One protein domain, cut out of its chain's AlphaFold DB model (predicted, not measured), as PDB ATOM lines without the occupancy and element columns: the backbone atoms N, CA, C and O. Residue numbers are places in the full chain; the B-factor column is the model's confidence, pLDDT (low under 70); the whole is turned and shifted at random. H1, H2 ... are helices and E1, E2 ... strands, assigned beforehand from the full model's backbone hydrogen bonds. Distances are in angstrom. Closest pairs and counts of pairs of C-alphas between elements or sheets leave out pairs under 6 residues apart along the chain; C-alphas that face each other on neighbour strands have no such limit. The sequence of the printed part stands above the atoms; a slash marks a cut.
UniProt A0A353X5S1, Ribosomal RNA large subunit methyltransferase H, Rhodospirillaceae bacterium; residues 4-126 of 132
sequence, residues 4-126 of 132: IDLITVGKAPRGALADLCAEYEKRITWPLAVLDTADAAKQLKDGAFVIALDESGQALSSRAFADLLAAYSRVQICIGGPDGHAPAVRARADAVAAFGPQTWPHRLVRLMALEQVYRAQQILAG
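AT A GLANCE: This is residues 4 to 126 of the 132 residues of the protein "Ribosomal RNA large subunit methyltransferase H" of Rhodospirillaceae bacterium (UniProt A0A353X5S1). One strongly twisted sheet of five strands has the long helix H4 packed along one face and the short H3 on the other. H1 runs side by side with H4, and H2 crosses H4's last residues. The printed part has 123 residues, with four named helices and five named strands in the order E1 H1 E2 E3 H2 E4 H3 E5 H4, a mixed class. The sheet, E2 E1 E4 E3 E5, is parallel throughout; the whole is compact, radius of gyration of the C-alphas 13.2 A, spans 38 by 34 by 28 A.

HOW THE PARTS SIT: Start at E1, residues 4 to 9; H1, residues 16 to 27, and E2, residues 32 to 37, complete a right-handed strand-helix-strand unit, two parallel neighbour strands with a helix between. N 6 and O 33 are within hydrogen-bond range at 2.8 A. H1 is only just not on the sheet, with 4 pairs of C-alphas within 10 A. E3, residues 49 to 59, H2, residues 62 to 70, and E4, residues 74 to 79, form another right-handed unit; look for N 51 to O 76 and, toward E1, N 77 to O 5, each 2.8 A. H2 only grazes the sheet. H3, residues 87 to 92, lies over E3 at a height of 9.4 A. E4, H3 and E5, residues 95 to 98, form a split unit, E3 between the strands, also right-handed. E3 bends by 115 degrees at residue 55; N 52 to O 95 is 2.9 A, N 58 to O 96 3.0 A. H4, residues 106 to 124, lies on the opposite face from H3, over E4, height 7.5 A. It touches H1, closest C-alphas Cys 21 and Leu 111, 5.3 A, at a shallow tilt of 22 degrees, the same way. With residues 116 to 124 alone it touches H2, closest C-alphas Ala 66 and Ala 120, 4.2 A, about perpendicular at 79 degrees. In H1, H2, H3 and H4 every O i to N i+4 pair is within range.

IN THESE COORDINATES: Find C-alpha 4 at (35.281, 46.238, -39.398), where E1 begins. E3 is 17.8 A long; H4 runs 26.5 A to C-alpha 124 at (48.036, 53.851, -39.973).

THE WHOLE: The farthest C-alphas, Asp 83 and Gly 126, are 38.0 A apart. The printed part has no cut; E2 to E3 is a long link of 11 residues. No printed residue is under 70.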
ATOM      1  N   ILE A   4      36.063  45.782 -38.251       98.75
ATOM      2  CA  ILE A   4      35.281  46.238 -39.398       98.75
ATOM      3  C   ILE A   4      34.211  45.200 -39.736       98.75
ATOM      4  O   ILE A   4      34.525  44.038 -39.983       98.75
ATOM      5  N   ASP A   5      32.953  45.629 -39.790       98.75
ATOM      6  CA  ASP A   5      31.866  44.856 -40.388       98.75
ATOM      7  C   ASP A   5      31.451  45.550 -41.702       98.75
ATOM      8  O   ASP A   5      30.914  46.657 -41.681       98.75
ATOM      9  N   LEU A   6      31.704  44.931 -42.857       98.56
ATOM     10  CA  LEU A   6      31.234  45.408 -44.160       98.56
ATOM     11  C   LEU A   6      29.886  44.752 -44.472       98.56
ATOM     12  O   LEU A   6      29.827  43.561 -44.770       98.56
ATOM     13  N   ILE A   7      28.804  45.519 -44.386       98.50
ATOM     14  CA  ILE A   7      27.430  45.042 -44.560       98.50
ATOM     15  C   ILE A   7      26.949  45.424 -45.955       98.50
ATOM     16  O   ILE A   7      26.805  46.604 -46.271       98.50
ATOM     17  N   THR A   8      26.671  44.428 -46.785       97.25
ATOM     18  CA  THR A   8      26.238  44.602 -48.169       97.25
ATOM     19  C   THR A   8      24.815  44.099 -48.360       97.25
ATOM     20  O   THR A   8      24.489  42.959 -48.025       97.25
ATOM     21  N   VAL A   9      23.944  44.945 -48.916       96.25
ATOM     22  CA  VAL A   9      22.600  44.514 -49.312       96.25
ATOM     23  C   VAL A   9      22.674  43.770 -50.644       96.25
ATOM     24  O   VAL A   9      23.131  44.311 -51.650       96.25
ATOM     25  N   GLY A  10      22.198  42.527 -50.663       91.31
ATOM     26  CA  GLY A  10      22.164  41.681 -51.853       91.31
ATOM     27  C   GLY A  10      23.074  40.459 -51.755       91.31
ATOM     28  O   GLY A  10      23.317  39.924 -50.678       91.31
ATOM     29  N   LYS A  11      23.507  39.957 -52.915       88.81
ATOM     30  CA  LYS A  11      24.353  38.761 -53.022       88.81
ATOM     31  C   LYS A  11      25.802  39.156 -53.278       88.81
ATOM     32  O   LYS A  11      26.055  40.122 -54.002       88.81
ATOM     33  N   ALA A  12      26.719  38.322 -52.794       89.06
ATOM     34  CA  ALA A  12      28.137  38.426 -53.102       89.06
ATOM     35  C   ALA A  12      28.395  38.565 -54.618       89.06
ATOM     36  O   ALA A  12      27.677  37.958 -55.431       89.06
ATOM     37  N   PRO A  13      29.424  39.339 -55.020       91.25
ATOM     38  CA  PRO A  13      29.852  39.405 -56.412       91.25
ATOM     39  C   PRO A  13      30.293  38.025 -56.928       91.25
ATOM     40  O   PRO A  13      30.514  37.087 -56.164       91.25
ATOM     41  N   ARG A  14      30.415  37.893 -58.253       93.00
ATOM     42  CA  ARG A  14      30.867  36.670 -58.938       93.00
ATOM     43  C   ARG A  14      31.953  37.002 -59.962       93.00
ATOM     44  O   ARG A  14      32.036  38.146 -60.412       93.00
ATOM     45  N   GLY A  15      32.726  35.992 -60.362       96.25
ATOM     46  CA  GLY A  15      33.807  36.127 -61.344       96.25
ATOM     47  C   GLY A  15      34.932  37.034 -60.844       96.25
ATOM     48  O   GLY A  15      35.130  37.157 -59.640       96.25
ATOM     49  N   ALA A  16      35.600  37.732 -61.765       96.75
ATOM     50  CA  ALA A  16      36.786  38.544 -61.470       96.75
ATOM     51  C   ALA A  16      36.601  39.551 -60.319       96.75
ATOM     52  O   ALA A  16      37.525  39.812 -59.554       96.75
ATOM     53  N   LEU A  17      35.396  40.107 -60.153       95.88
ATOM     54  CA  LEU A  17      35.121  41.036 -59.057       95.88
ATOM     55  C   LEU A  17      35.121  40.345 -57.682       95.88
ATOM     56  O   LEU A  17      35.533  40.952 -56.696       95.88
ATOM     57  N   ALA A  18      34.669  39.091 -57.613       97.00
ATOM     58  CA  ALA A  18      34.739  38.293 -56.392       97.00
ATOM     59  C   ALA A  18      36.188  37.948 -56.043       97.00
ATOM     60  O   ALA A  18      36.571  38.067 -54.882       97.00
ATOM     61  N   ASP A  19      36.994  37.605 -57.051       98.06
ATOM     62  CA  ASP A  19      38.411  37.285 -56.870       98.06
ATOM     63  C   ASP A  19      39.188  38.490 -56.322       98.06
ATOM     64  O   ASP A  19      39.938  38.357 -55.357       98.06
ATOM     65  N   LEU A  20      38.931  39.687 -56.862       97.88
ATOM     66  CA  LEU A  20      39.520  40.933 -56.362       97.88
ATOM     67  C   LEU A  20      39.065  41.269 -54.934       97.88
ATOM     68  O   LEU A  20      39.885  41.676 -54.114       97.88
ATOM     69  N   CYS A  21      37.780  41.084 -54.604       98.19
ATOM     70  CA  CYS A  21      37.312  41.264 -53.224       98.19
ATOM     71  C   CYS A  21      38.040  40.301 -52.274       98.19
ATOM     72  O   CYS A  21      38.563  40.732 -51.249       98.19
ATOM     73  N   ALA A  22      38.140  39.023 -52.648       97.88
ATOM     74  CA  ALA A  22      38.825  38.004 -51.860       97.88
ATOM     75  C   ALA A  22      40.327  38.293 -51.695       97.88
ATOM     76  O   ALA A  22      40.907  37.961 -50.660       97.88
ATOM     77  N   GLU A  23      40.976  38.910 -52.687       98.06
ATOM     78  CA  GLU A  23      42.366  39.356 -52.566       98.06
ATOM     79  C   GLU A  23      42.519  40.410 -51.462       98.06
ATOM     80  O   GLU A  23      43.382  40.268 -50.594       98.06
ATOM     81  N   TYR A  24      41.668  41.441 -51.445       98.38
ATOM     82  CA  TYR A  24      41.732  42.469 -50.404       98.38
ATOM     83  C   TYR A  24      41.327  41.938 -49.030       98.38
ATOM     84  O   TYR A  24      42.004  42.251 -48.054       98.38
ATOM     85  N   GLU A  25      40.304  41.085 -48.946       98.12
ATOM     86  CA  GLU A  25      39.914  40.425 -47.693       98.12
ATOM     87  C   GLU A  25      41.098  39.666 -47.063       98.12
ATOM     88  O   GLU A  25      41.318  39.776 -45.861       98.12
ATOM     89  N   LYS A  26      41.931  38.980 -47.863       98.06
ATOM     90  CA  LYS A  26      43.147  38.290 -47.379       98.06
ATOM     91  C   LYS A  26      44.259  39.233 -46.915       98.06
ATOM     92  O   LYS A  26      45.099  38.839 -46.109       98.06
ATOM     93  N   ARG A  27      44.324  40.446 -47.468       97.56
ATOM     94  CA  ARG A  27      45.377  41.438 -47.182       97.56
ATOM     95  C   ARG A  27      45.041  42.324 -45.983       97.56
ATOM     96  O   ARG A  27      45.939  42.945 -45.409       97.56
ATOM     97  N   ILE A  28      43.768  42.402 -45.608       98.00
ATOM     98  CA  ILE A  28      43.309  43.088 -44.402       98.00
ATOM     99  C   ILE A  28      43.618  42.195 -43.200       98.00
ATOM    100  O   ILE A  28      43.121  41.082 -43.083       98.00
ATOM    101  N   THR A  29      44.458  42.692 -42.296       97.50
ATOM    102  CA  THR A  29      44.831  42.002 -41.053       97.50
ATOM    103  C   THR A  29      43.993  42.475 -39.867       97.50
ATOM    104  O   THR A  29      44.049  41.882 -38.789       97.50
ATOM    105  N   TRP A  30      43.235  43.560 -40.034       98.00
ATOM    106  CA  TRP A  30      42.218  43.987 -39.077       98.00
ATOM    107  C   TRP A  30      41.088  42.949 -38.990       98.00
ATOM    108  O   TRP A  30      40.815  42.274 -39.984       98.00
ATOM    109  N   PRO A  31      40.391  42.807 -37.845       98.44
ATOM    110  CA  PRO A  31      39.264  41.891 -37.750       98.44
ATOM    111  C   PRO A  31      38.164  42.364 -38.702       98.44
ATOM    112  O   PRO A  31      37.578  43.423 -38.482       98.44
ATOM    113  N   LEU A  32      37.906  41.584 -39.748       98.62
ATOM    114  CA  LEU A  32      36.959  41.904 -40.808       98.62
ATOM    115  C   LEU A  32      35.855  40.846 -40.865       98.62
ATOM    116  O   LEU A  32      36.135  39.650 -40.920       98.62
ATOM    117  N   ALA A  33      34.603  41.292 -40.890       98.31
ATOM    118  CA  ALA A  33      33.458  40.474 -41.262       98.31
ATOM    119  C   ALA A  33      32.781  41.090 -42.486       98.31
ATOM    120  O   ALA A  33      32.456  42.274 -42.474       98.31
ATOM    121  N   VAL A  34      32.541  40.294 -43.527       98.00
ATOM    122  CA  VAL A  34      31.759  40.722 -44.693       98.00
ATOM    123  C   VAL A  34      30.415  40.005 -44.664       98.00
ATOM    124  O   VAL A  34      30.360  38.779 -44.591       98.00
ATOM    125  N   LEU A  35      29.331  40.777 -44.654       97.50
ATOM    126  CA  LEU A  35      27.974  40.308 -44.398       97.50
ATOM    127  C   LEU A  35      27.067  40.670 -45.571       97.50
ATOM    128  O   LEU A  35      26.637  41.813 -45.696       97.50
ATOM    129  N   ASP A  36      26.730  39.677 -46.387       96.94
ATOM    130  CA  ASP A  36      25.683  39.793 -47.399       96.94
ATOM    131  C   ASP A  36      24.308  39.547 -46.758       96.94
ATOM    132  O   ASP A  36      24.065  38.503 -46.149       96.94
ATOM    133  N   THR A  37      23.397  40.515 -46.868       96.44
ATOM    134  CA  THR A  37      22.080  40.484 -46.213       96.44
ATOM    135  C   THR A  37      20.980  41.021 -47.124       96.44
ATOM    136  O   THR A  37      21.227  41.793 -48.045       96.44
ATOM    137  N   ALA A  38      19.732  40.638 -46.858       94.81
ATOM    138  CA  ALA A  38      18.570  41.276 -47.477       94.81
ATOM    139  C   ALA A  38      18.220  42.623 -46.818       94.81
ATOM    140  O   ALA A  38      17.591  43.468 -47.443       94.81
ATOM    141  N   ASP A  39      18.617  42.814 -45.558       94.38
ATOM    142  CA  ASP A  39      18.290  43.993 -44.758       94.38
ATOM    143  C   ASP A  39      19.474  44.343 -43.850       94.38
ATOM    144  O   ASP A  39      19.808  43.605 -42.914       94.38
ATOM    145  N   ALA A  40      20.142  45.454 -44.165       96.12
ATOM    146  CA  ALA A  40      21.291  45.946 -43.415       96.12
ATOM    147  C   ALA A  40      20.910  46.467 -42.022       96.12
ATOM    148  O   ALA A  40      21.714  46.332 -41.102       96.12
ATOM    149  N   ALA A  41      19.686  46.975 -41.820       96.06
ATOM    150  CA  ALA A  41      19.259  47.517 -40.528       96.06
ATOM    151  C   ALA A  41      19.279  46.442 -39.429       96.06
ATOM    152  O   ALA A  41      19.683  46.707 -38.300       96.06
ATOM    153  N   LYS A  42      18.945  45.195 -39.783       96.56
ATOM    154  CA  LYS A  42      18.990  44.035 -38.871       96.56
ATOM    155  C   LYS A  42      20.402  43.596 -38.480       96.56
ATOM    156  O   LYS A  42      20.556  42.797 -37.560       96.56
ATOM    157  N   GLN A  43      21.423  44.068 -39.192       97.62
ATOM    158  CA  GLN A  43      22.823  43.729 -38.925       97.62
ATOM    159  C   GLN A  43      23.535  44.797 -38.088       97.62
ATOM    160  O   GLN A  43      24.650  44.555 -37.612       97.62
ATOM    161  N   LEU A  44      22.903  45.958 -37.885       97.25
ATOM    162  CA  LEU A  44      23.470  47.045 -37.097       97.25
ATOM    163  C   LEU A  44      23.638  46.613 -35.637       97.25
ATOM    164  O   LEU A  44      22.837  45.858 -35.084       97.25
ATOM    165  N   LYS A  45      24.742  47.043 -35.032       96.38
ATOM    166  CA  LYS A  45      25.143  46.688 -33.674       96.38
ATOM    167  C   LYS A  45      25.174  47.940 -32.821       96.38
ATOM    168  O   LYS A  45      25.705  48.976 -33.228       96.38
ATOM    169  N   ASP A  46      24.653  47.816 -31.611       93.88
ATOM    170  CA  ASP A  46      24.732  48.885 -30.626       93.88
ATOM    171  C   ASP A  46      26.196  49.195 -30.292       93.88
ATOM    172  O   ASP A  46      27.047  48.301 -30.235       93.88
ATOM    173  N   GLY A  47      26.498  50.484 -30.129       93.44
ATOM    174  CA  GLY A  47      27.845  50.977 -29.829       93.44
ATOM    175  C   GLY A  47      28.856  50.903 -30.982       93.44
ATOM    176  O   GLY A  47      29.993  51.331 -30.799       93.44
ATOM    177  N   ALA A  48      28.485  50.385 -32.157       97.94
ATOM    178  CA  ALA A  48      29.331  50.472 -33.345       97.94
ATOM    179  C   ALA A  48      29.157  51.825 -34.049       97.94
ATOM    180  O   ALA A  48      28.046  52.349 -34.105       97.94
ATOM    181  N   PHE A  49      30.231  52.357 -34.630       98.69
ATOM    182  CA  PHE A  49      30.149  53.533 -35.493       98.69
ATOM    183  C   PHE A  49      29.688  53.119 -36.893       98.69
ATOM    184  O   PHE A  49      30.299  52.243 -37.506       98.69
ATOM    185  N   VAL A  50      28.604  53.702 -37.396       98.75
ATOM    186  CA  VAL A  50      27.952  53.285 -38.644       98.75
ATOM    187  C   VAL A  50      28.236  54.292 -39.752       98.75
ATOM    188  O   VAL A  50      27.838  55.451 -39.675       98.75
ATOM    189  N   ILE A  51      28.874  53.822 -40.820       98.75
ATOM    190  CA  ILE A  51      29.127  54.580 -42.044       98.75
ATOM    191  C   ILE A  51      28.184  54.059 -43.127       98.75
ATOM    192  O   ILE A  51      28.291  52.903 -43.531       98.75
ATOM    193  N   ALA A  52      27.287  54.899 -43.637       98.44
ATOM    194  CA  ALA A  52      26.519  54.589 -44.841       98.44
ATOM    195  C   ALA A  52      27.265  55.107 -46.077       98.44
ATOM    196  O   ALA A  52      27.540  56.302 -46.182       98.44
ATOM    197  N   LEU A  53      27.599  54.211 -47.010       98.25
ATOM    198  CA  LEU A  53      28.178  54.600 -48.295       98.25
ATOM    199  C   LEU A  53      27.073  54.991 -49.270       98.25
ATOM    200  O   LEU A  53      26.208  54.167 -49.570       98.25
ATOM    201  N   ASP A  54      27.108  56.234 -49.737       95.00
ATOM    202  CA  ASP A  54      26.063  56.846 -50.555       95.00
ATOM    203  C   ASP A  54      26.630  58.029 -51.350       95.00
ATOM    204  O   ASP A  54      27.482  58.756 -50.838       95.00
ATOM    205  N   GLU A  55      26.171  58.258 -52.581       92.88
ATOM    206  CA  GLU A  55      26.660  59.360 -53.420       92.88
ATOM    207  C   GLU A  55      26.360  60.751 -52.844       92.88
ATOM    208  O   GLU A  55      27.074  61.702 -53.160       92.88
ATOM    209  N   SER A  56      25.358  60.884 -51.963       93.12
ATOM    210  CA  SER A  56      25.074  62.146 -51.268       93.12
ATOM    211  C   SER A  56      26.020  62.407 -50.086       93.12
ATOM    212  O   SER A  56      25.855  63.402 -49.378       93.12
ATOM    213  N   GLY A  57      26.936  61.481 -49.797       95.56
ATOM    214  CA  GLY A  57      27.866  61.548 -48.678       95.56
ATOM    215  C   GLY A  57      29.072  62.454 -48.914       95.56
ATOM    216  O   GLY A  57      29.350  62.919 -50.018       95.56
ATOM    217  N   GLN A  58      29.847  62.669 -47.853       97.50
ATOM    218  CA  GLN A  58      31.102  63.404 -47.953       97.50
ATOM    219  C   GLN A  58      32.160  62.568 -48.688       97.50
ATOM    220  O   GLN A  58      32.436  61.426 -48.315       97.50
ATOM    221  N   ALA A  59      32.804  63.153 -49.699       97.00
ATOM    222  CA  ALA A  59      33.968  62.557 -50.348       97.00
ATOM    223  C   ALA A  59      35.210  62.735 -49.457       97.00
ATOM    224  O   ALA A  59      35.832  63.799 -49.432       97.00
ATOM    225  N   LEU A  60      35.546  61.702 -48.687       97.75
ATOM    226  CA  LEU A  60      36.693  61.709 -47.780       97.75
ATOM    227  C   LEU A  60      37.987  61.369 -48.530       97.75
ATOM    228  O   LEU A  60      38.013  60.489 -49.389       97.75
ATOM    229  N   SER A  61      39.090  62.024 -48.158       97.69
ATOM    230  CA  SER A  61      40.419  61.555 -48.561       97.69
ATOM    231  C   SER A  61      40.733  60.227 -47.867       97.69
ATOM    232  O   SER A  61      40.232  59.961 -46.775       97.69
ATOM    233  N   SER A  62      41.622  59.407 -48.436       97.69
ATOM    234  CA  SER A  62      42.003  58.137 -47.797       97.69
ATOM    235  C   SER A  62      42.597  58.321 -46.396       97.69
ATOM    236  O   SER A  62      42.385  57.473 -45.536       97.69
ATOM    237  N   ARG A  63      43.307  59.434 -46.137       96.88
ATOM    238  CA  ARG A  63      43.796  59.779 -44.791       96.88
ATOM    239  C   ARG A  63      42.630  60.034 -43.837       96.88
ATOM    240  O   ARG A  63      42.572  59.398 -42.796       96.88
ATOM    241  N   ALA A  64      41.694  60.902 -44.223       98.12
ATOM    242  CA  ALA A  64      40.532  61.219 -43.396       98.12
ATOM    243  C   ALA A  64      39.661  59.979 -43.139       98.12
ATOM    244  O   ALA A  64      39.190  59.777 -42.024       98.12
ATOM    245  N   PHE A  65      39.495  59.116 -44.145       98.44
ATOM    246  CA  PHE A  65      38.804  57.840 -43.984       98.44
ATOM    247  C   PHE A  65      39.541  56.918 -43.004       98.44
ATOM    248  O   PHE A  65      38.915  56.344 -42.120       98.44
ATOM    249  N   ALA A  66      40.869  56.815 -43.100       98.12
ATOM    250  CA  ALA A  66      41.664  56.015 -42.172       98.12
ATOM    251  C   ALA A  66      41.558  56.510 -40.726       98.12
ATOM    252  O   ALA A  66      41.335  55.706 -39.821       98.12
ATOM    253  N   ASP A  67      41.669  57.822 -40.520       97.81
ATOM    254  CA  ASP A  67      41.563  58.440 -39.200       97.81
ATOM    255  C   ASP A  67      40.154  58.230 -38.613       97.81
ATOM    256  O   ASP A  67      40.019  57.879 -37.440       97.81
ATOM    257  N   LEU A  68      39.108  58.330 -39.446       98.44
ATOM    258  CA  LEU A  68      37.730  58.018 -39.060       98.44
ATOM    259  C   LEU A  68      37.577  56.559 -38.615       98.44
ATOM    260  O   LEU A  68      36.991  56.300 -37.565       98.44
ATOM    261  N   LEU A  69      38.119  55.601 -39.376       98.50
ATOM    262  CA  LEU A  69      38.065  54.186 -38.995       98.50
ATOM    263  C   LEU A  69      38.820  53.917 -37.685       98.50
ATOM    264  O   LEU A  69      38.380  53.097 -36.881       98.50
ATOM    265  N   ALA A  70      39.947  54.594 -37.459       97.56
ATOM    266  CA  ALA A  70      40.780  54.411 -36.271       97.56
ATOM    267  C   ALA A  70      40.174  55.002 -34.989       97.56
ATOM    268  O   ALA A  70      40.523  54.548 -33.897       97.56
ATOM    269  N   ALA A  71      39.280  55.985 -35.113       98.06
ATOM    270  CA  ALA A  71      38.656  56.668 -33.981       98.06
ATOM    271  C   ALA A  71      37.704  55.772 -33.164       98.06
ATOM    272  O   ALA A  71      37.366  56.108 -32.030       98.06
ATOM    273  N   TYR A  72      37.294  54.623 -33.709       98.38
ATOM    274  CA  TYR A  72      36.319  53.730 -33.087       98.38
ATOM    275  C   TYR A  72      36.850  52.301 -32.992       98.38
ATOM    276  O   TYR A  72      37.562  51.814 -33.863       98.38
ATOM    277  N   SER A  73      36.485  51.579 -31.933       97.56
ATOM    278  CA  SER A  73      36.891  50.175 -31.762       97.56
ATOM    279  C   SER A  73      36.135  49.221 -32.692       97.56
ATOM    280  O   SER A  73      36.645  48.145 -33.016       97.56
ATOM    281  N   ARG A  74      34.934  49.609 -33.137       98.38
ATOM    282  CA  ARG A  74      34.097  48.862 -34.075       98.38
ATOM    283  C   ARG A  74      33.412  49.806 -35.054       98.38
ATOM    284  O   ARG A  74      32.715  50.724 -34.629       98.38
ATOM    285  N   VAL A  75      33.559  49.523 -36.344       98.81
ATOM    286  CA  VAL A  75      32.946  50.286 -37.433       98.81
ATOM    287  C   VAL A  75      32.125  49.353 -38.316       98.81
ATOM    288  O   VAL A  75      32.595  48.279 -38.691       98.81
ATOM    289  N   GLN A  76      30.906  49.763 -38.654       98.81
ATOM    290  CA  GLN A  76      30.054  49.085 -39.625       98.81
ATOM    291  C   GLN A  76      29.934  49.949 -40.874       98.81
ATOM    292  O   GLN A  76      29.437  51.070 -40.808       98.81
ATOM    293  N   ILE A  77      30.396  49.434 -42.008       98.75
ATOM    294  CA  ILE A  77      30.321  50.111 -43.301       98.75
ATOM    295  C   ILE A  77      29.171  49.476 -44.076       98.75
ATOM    296  O   ILE A  77      29.220  48.292 -44.403       98.75
ATOM    297  N   CYS A  78      28.135  50.250 -44.366       98.62
ATOM    298  CA  CYS A  78      26.927  49.791 -45.035       98.62
ATOM    299  C   CYS A  78      26.959  50.167 -46.518       98.62
ATOM    300  O   CYS A  78      27.145  51.333 -46.865       98.62
ATOM    301  N   ILE A  79      26.671  49.199 -47.388       98.00
ATOM    302  CA  ILE A  79      26.478  49.389 -48.830       98.00
ATOM    303  C   ILE A  79      25.038  49.017 -49.181       98.00
ATOM    304  O   ILE A  79      24.598  47.891 -48.931       98.00
ATOM    305  N   GLY A  80      24.320  49.985 -49.750       95.44
ATOM    306  CA  GLY A  80      22.923  49.842 -50.142       95.44
ATOM    307  C   GLY A  80      22.724  48.915 -51.342       95.44
ATOM    308  O   GLY A  80      23.674  48.494 -52.007       95.44
ATOM    309  N   GLY A  81      21.458  48.597 -51.608       92.06
ATOM    310  CA  GLY A  81      21.056  47.856 -52.800       92.06
ATOM    311  C   GLY A  81      20.980  48.763 -54.036       92.06
ATOM    312  O   GLY A  81      21.429  49.907 -53.996       92.06
ATOM    313  N   PRO A  82      20.388  48.284 -55.144       87.06
ATOM    314  CA  PRO A  82      20.150  49.096 -56.342       87.06
ATOM    315  C   PRO A  82      19.376  50.395 -56.075       87.06
ATOM    316  O   PRO A  82      19.663  51.402 -56.709       87.06
ATOM    317  N   ASP A  83      18.456  50.369 -55.107       88.50
ATOM    318  CA  ASP A  83      17.618  51.512 -54.716       88.50
ATOM    319  C   ASP A  83      18.220  52.326 -53.550       88.50
ATOM    320  O   ASP A  83      17.543  53.145 -52.931       88.50
ATOM    321  N   GLY A  84      19.489  52.076 -53.207       90.69
ATOM    322  CA  GLY A  84      20.183  52.725 -52.099       90.69
ATOM    323  C   GLY A  84      19.904  52.089 -50.732       90.69
ATOM    324  O   GLY A  84      19.699  50.876 -50.600       90.69
ATOM    325  N   HIS A  85      19.987  52.909 -49.682       95.19
ATOM    326  CA  HIS A  85      19.807  52.490 -48.287       95.19
ATOM    327  C   HIS A  85      18.356  52.597 -47.828       95.19
ATOM    328  O   HIS A  85      17.681  53.591 -48.092       95.19
ATOM    329  N   ALA A  86      17.913  51.631 -47.020       94.19
ATOM    330  CA  ALA A  86      16.655  51.763 -46.294       94.19
ATOM    331  C   ALA A  86      16.700  52.980 -45.341       94.19
ATOM    332  O   ALA A  86      17.750  53.232 -44.733       94.19
ATOM    333  N   PRO A  87      15.574  53.693 -45.119       94.38
ATOM    334  CA  PRO A  87      15.534  54.865 -44.241       94.38
ATOM    335  C   PRO A  87      16.087  54.607 -42.835       94.38
ATOM    336  O   PRO A  87      16.760  55.465 -42.274       94.38
ATOM    337  N   ALA A  88      15.873  53.404 -42.291       94.88
ATOM    338  CA  ALA A  88      16.388  53.010 -40.980       94.88
ATOM    339  C   ALA A  88      17.927  52.998 -40.914       94.88
ATOM    340  O   ALA A  88      18.497  53.390 -39.899       94.88
ATOM    341  N   VAL A  89      18.606  52.591 -41.993       95.88
ATOM    342  CA  VAL A  89      20.077  52.615 -42.059       95.88
ATOM    343  C   VAL A  89      20.571  54.054 -42.126       95.88
ATOM    344  O   VAL A  89      21.472  54.411 -41.374       95.88
ATOM    345  N   ARG A  90      19.949  54.898 -42.963       94.44
ATOM    346  CA  ARG A  90      20.301  56.326 -43.051       94.44
ATOM    347  C   ARG A  90      20.086  57.056 -41.727       94.44
ATOM    348  O   ARG A  90      20.947  57.825 -41.329       94.44
ATOM    349  N   ALA A  91      18.977  56.796 -41.036       95.44
ATOM    350  CA  ALA A  91      18.682  57.412 -39.743       95.44
ATOM    351  C   ALA A  91      19.662  56.983 -38.640       95.44
ATOM    352  O   ALA A  91      19.925  57.752 -37.721       95.44
ATOM    353  N   ARG A  92      20.194  55.758 -38.723       97.06
ATOM    354  CA  ARG A  92      21.183  55.239 -37.773       97.06
ATOM    355  C   ARG A  92      22.625  55.607 -38.137       97.06
ATOM    356  O   ARG A  92      23.488  55.488 -37.274       97.06
ATOM    357  N   ALA A  93      22.915  55.994 -39.375       97.94
ATOM    358  CA  ALA A  93      24.276  56.285 -39.805       97.94
ATOM    359  C   ALA A  93      24.871  57.456 -39.006       97.94
ATOM    360  O   ALA A  93      24.291  58.536 -38.948       97.94
ATOM    361  N   ASP A  94      26.048  57.238 -38.423       98.56
ATOM    362  CA  ASP A  94      26.816  58.278 -37.734       98.56
ATOM    363  C   ASP A  94      27.594  59.143 -38.741       98.56
ATOM    364  O   ASP A  94      27.892  60.308 -38.484       98.56
ATOM    365  N   ALA A  95      27.901  58.579 -39.913       98.25
ATOM    366  CA  ALA A  95      28.470  59.290 -41.047       98.25
ATOM    367  C   ALA A  95      27.899  58.774 -42.374       98.25
ATOM    368  O   ALA A  95      27.625  57.583 -42.540       98.25
ATOM    369  N   VAL A  96      27.792  59.676 -43.351       98.12
ATOM    370  CA  VAL A  96      27.496  59.331 -44.744       98.12
ATOM    371  C   VAL A  96      28.700  59.724 -45.590       98.12
ATOM    372  O   VAL A  96      29.087  60.894 -45.620       98.12
ATOM    373  N   ALA A  97      29.308  58.748 -46.259       98.25
ATOM    374  CA  ALA A  97      30.518  58.943 -47.050       98.25
ATOM    375  C   ALA A  97      30.305  58.496 -48.498       98.25
ATOM    376  O   ALA A  97      29.541  57.572 -48.765       98.25
ATOM    377  N   ALA A  98      31.013  59.134 -49.422       97.75
ATOM    378  CA  ALA A  98      30.943  58.842 -50.848       97.75
ATOM    379  C   ALA A  98      32.332  58.499 -51.398       97.75
ATOM    380  O   ALA A  98      33.334  59.086 -50.990       97.75
ATOM    381  N   PHE A  99      32.389  57.629 -52.409       97.00
ATOM    382  CA  PHE A  99      33.595  57.439 -53.231       97.00
ATOM    383  C   PHE A  99      33.665  58.400 -54.428       97.00
ATOM    384  O   PHE A  99      34.336  58.138 -55.426       97.00
ATOM    385  N   GLY A 100      32.954  59.521 -54.335       94.19
ATOM    386  CA  GLY A 100      32.850  60.542 -55.366       94.19
ATOM    387  C   GLY A 100      31.396  60.846 -55.729       94.19
ATOM    388  O   GLY A 100      30.490  60.161 -55.261       94.19
ATOM    389  N   PRO A 101      31.172  61.860 -56.581       92.19
ATOM    390  CA  PRO A 101      29.832  62.326 -56.944       92.19
ATOM    391  C   PRO A 101      29.115  61.417 -57.955       92.19
ATOM    392  O   PRO A 101      27.967  61.669 -58.302       92.19
ATOM    393  N   GLN A 102      29.805  60.407 -58.494       94.81
ATOM    394  CA  GLN A 102      29.247  59.489 -59.483       94.81
ATOM    395  C   GLN A 102      28.497  58.344 -58.801       94.81
ATOM    396  O   GLN A 102      28.930  57.832 -57.768       94.81
ATOM    397  N   THR A 103      27.419  57.885 -59.434       92.88
ATOM    398  CA  THR A 103      26.711  56.674 -59.019       92.88
ATOM    399  C   THR A 103      27.509  55.443 -59.437       92.88
ATOM    400  O   THR A 103      27.658  55.143 -60.624       92.88
ATOM    401  N   TRP A 104      28.008  54.705 -58.451       94.25
ATOM    402  CA  TRP A 104      28.759  53.475 -58.671       94.25
ATOM    403  C   TRP A 104      27.875  52.245 -58.443       94.25
ATOM    404  O   TRP A 104      27.086  52.222 -57.498       94.25
ATOM    405  N   PRO A 105      28.030  51.164 -59.230       93.38
ATOM    406  CA  PRO A 105      27.359  49.908 -58.926       93.38
ATOM    407  C   PRO A 105      27.768  49.407 -57.534       93.38
ATOM    408  O   PRO A 105      28.961  49.279 -57.260       93.38
ATOM    409  N   HIS A 106      26.805  49.038 -56.685       93.44
ATOM    410  CA  HIS A 106      27.059  48.578 -55.307       93.44
ATOM    411  C   HIS A 106      28.136  47.477 -55.209       93.44
ATOM    412  O   HIS A 106      28.922  47.442 -54.263       93.44
ATOM    413  N   ARG A 107      28.240  46.595 -56.216       94.00
ATOM    414  CA  ARG A 107      29.288  45.560 -56.261       94.00
ATOM    415  C   ARG A 107      30.697  46.139 -56.423       94.00
ATOM    416  O   ARG A 107      31.635  45.592 -55.856       94.00
ATOM    417  N   LEU A 108      30.851  47.223 -57.185       95.69
ATOM    418  CA  LEU A 108      32.126  47.928 -57.307       95.69
ATOM    419  C   LEU A 108      32.434  48.703 -56.023       95.69
ATOM    420  O   LEU A 108      33.558  48.636 -55.537       95.69
ATOM    421  N   VAL A 109      31.421  49.334 -55.417       97.12
ATOM    422  CA  VAL A 109      31.542  49.991 -54.102       97.12
ATOM    423  C   VAL A 109      32.052  49.012 -53.040       97.12
ATOM    424  O   VAL A 109      32.894  49.390 -52.232       97.12
ATOM    425  N   ARG A 110      31.628  47.738 -53.069       97.50
ATOM    426  CA  ARG A 110      32.160  46.691 -52.174       97.50
ATOM    427  C   ARG A 110      33.668  46.512 -52.327       97.50
ATOM    428  O   ARG A 110      34.376  46.529 -51.324       97.50
ATOM    429  N   LEU A 111      34.158  46.371 -53.559       98.19
ATOM    430  CA  LEU A 111      35.595  46.262 -53.820       98.19
ATOM    431  C   LEU A 111      36.341  47.520 -53.352       98.19
ATOM    432  O   LEU A 111      37.359  47.410 -52.677       98.19
ATOM    433  N   MET A 112      35.815  48.704 -53.671       98.31
ATOM    434  CA  MET A 112      36.412  49.983 -53.272       98.31
ATOM    435  C   MET A 112      36.474  50.134 -51.747       98.31
ATOM    436  O   MET A 112      37.486  50.582 -51.219       98.31
ATOM    437  N   ALA A 113      35.434  49.710 -51.024       98.56
ATOM    438  CA  ALA A 113      35.411  49.737 -49.566       98.56
ATOM    439  C   ALA A 113      36.462  48.804 -48.955       98.56
ATOM    440  O   ALA A 113      37.190  49.222 -48.057       98.56
ATOM    441  N   LEU A 114      36.591  47.572 -49.461       98.69
ATOM    442  CA  LEU A 114      37.638  46.642 -49.022       98.69
ATOM    443  C   LEU A 114      39.039  47.213 -49.284       98.69
ATOM    444  O   LEU A 114      39.888  47.208 -48.393       98.69
ATOM    445  N   GLU A 115      39.270  47.766 -50.473       98.50
ATOM    446  CA  GLU A 115      40.540  48.407 -50.809       98.50
ATOM    447  C   GLU A 115      40.843  49.591 -49.879       98.50
ATOM    448  O   GLU A 115      41.952  49.673 -49.354       98.50
ATOM    449  N   GLN A 116      39.867  50.459 -49.592       98.56
ATOM    450  CA  GLN A 116      40.066  51.601 -48.695       98.56
ATOM    451  C   GLN A 116      40.275  51.185 -47.234       98.56
ATOM    452  O   GLN A 116      41.029  51.849 -46.526       98.56
ATOM    453  N   VAL A 117      39.685  50.077 -46.775       98.50
ATOM    454  CA  VAL A 117      39.987  49.502 -45.450       98.50
ATOM    455  C   VAL A 117      41.425  48.984 -45.405       98.50
ATOM    456  O   VAL A 117      42.168  49.312 -44.479       98.50
ATOM    457  N   TYR A 118      41.858  48.234 -46.423       98.19
ATOM    458  CA  TYR A 118      43.257  47.816 -46.547       98.19
ATOM    459  C   TYR A 118      44.195  49.030 -46.565       98.19
ATOM    460  O   TYR A 118      45.191  49.072 -45.842       98.19
ATOM    461  N   ARG A 119      43.860  50.056 -47.347       97.69
ATOM    462  CA  ARG A 119      44.619  51.299 -47.441       97.69
ATOM    463  C   ARG A 119      44.700  52.016 -46.098       97.69
ATOM    464  O   ARG A 119      45.796  52.399 -45.705       97.69
ATOM    465  N   ALA A 120      43.590  52.143 -45.375       97.75
ATOM    466  CA  ALA A 120      43.555  52.721 -44.036       97.75
ATOM    467  C   ALA A 120      44.494  51.990 -43.070       97.75
ATOM    468  O   ALA A 120      45.275  52.624 -42.361       97.75
ATOM    469  N   GLN A 121      44.499  50.658 -43.104       96.38
ATOM    470  CA  GLN A 121      45.459  49.854 -42.352       96.38
ATOM    471  C   GLN A 121      46.910  50.201 -42.716       96.38
ATOM    472  O   GLN A 121      47.718  50.421 -41.815       96.38
ATOM    473  N   GLN A 122      47.252  50.283 -44.007       96.31
ATOM    474  CA  GLN A 122      48.618  50.615 -44.438       96.31
ATOM    475  C   GLN A 122      49.029  52.036 -44.030       96.31
ATOM    476  O   GLN A 122      50.144  52.252 -43.555       96.31
ATOM    477  N   ILE A 123      48.108  52.988 -44.184       95.38
ATOM    478  CA  ILE A 123      48.251  54.383 -43.767       95.38
ATOM    479  C   ILE A 123      48.636  54.474 -42.286       95.38
ATOM    480  O   ILE A 123      49.567  55.199 -41.929       95.38
ATOM    481  N   LEU A 124      47.898  53.769 -41.429       94.69
ATOM    482  CA  LEU A 124      48.036  53.851 -39.973       94.69
ATOM    483  C   LEU A 124      49.210  53.024 -39.447       94.69
ATOM    484  O   LEU A 124      49.762  53.347 -38.401       94.69
ATOM    485  N   ALA A 125      49.636  52.002 -40.190       93.31
ATOM    486  CA  ALA A 125      50.875  51.273 -39.928       93.31
ATOM    487  C   ALA A 125      52.140  52.066 -40.318       93.31
ATOM    488  O   ALA A 125      53.250  51.585 -40.108       93.31
ATOM    489  N   GLY A 126      51.998  53.263 -40.904       86.69
ATOM    490  CA  GLY A 126      53.128  54.075 -41.361       86.69
ATOM    491  C   GLY A 126      53.827  53.515 -42.603       86.69
ATOM    492  O   GLY A 126      54.960  53.899 -42.894       86.69
TER     493      GLY A 126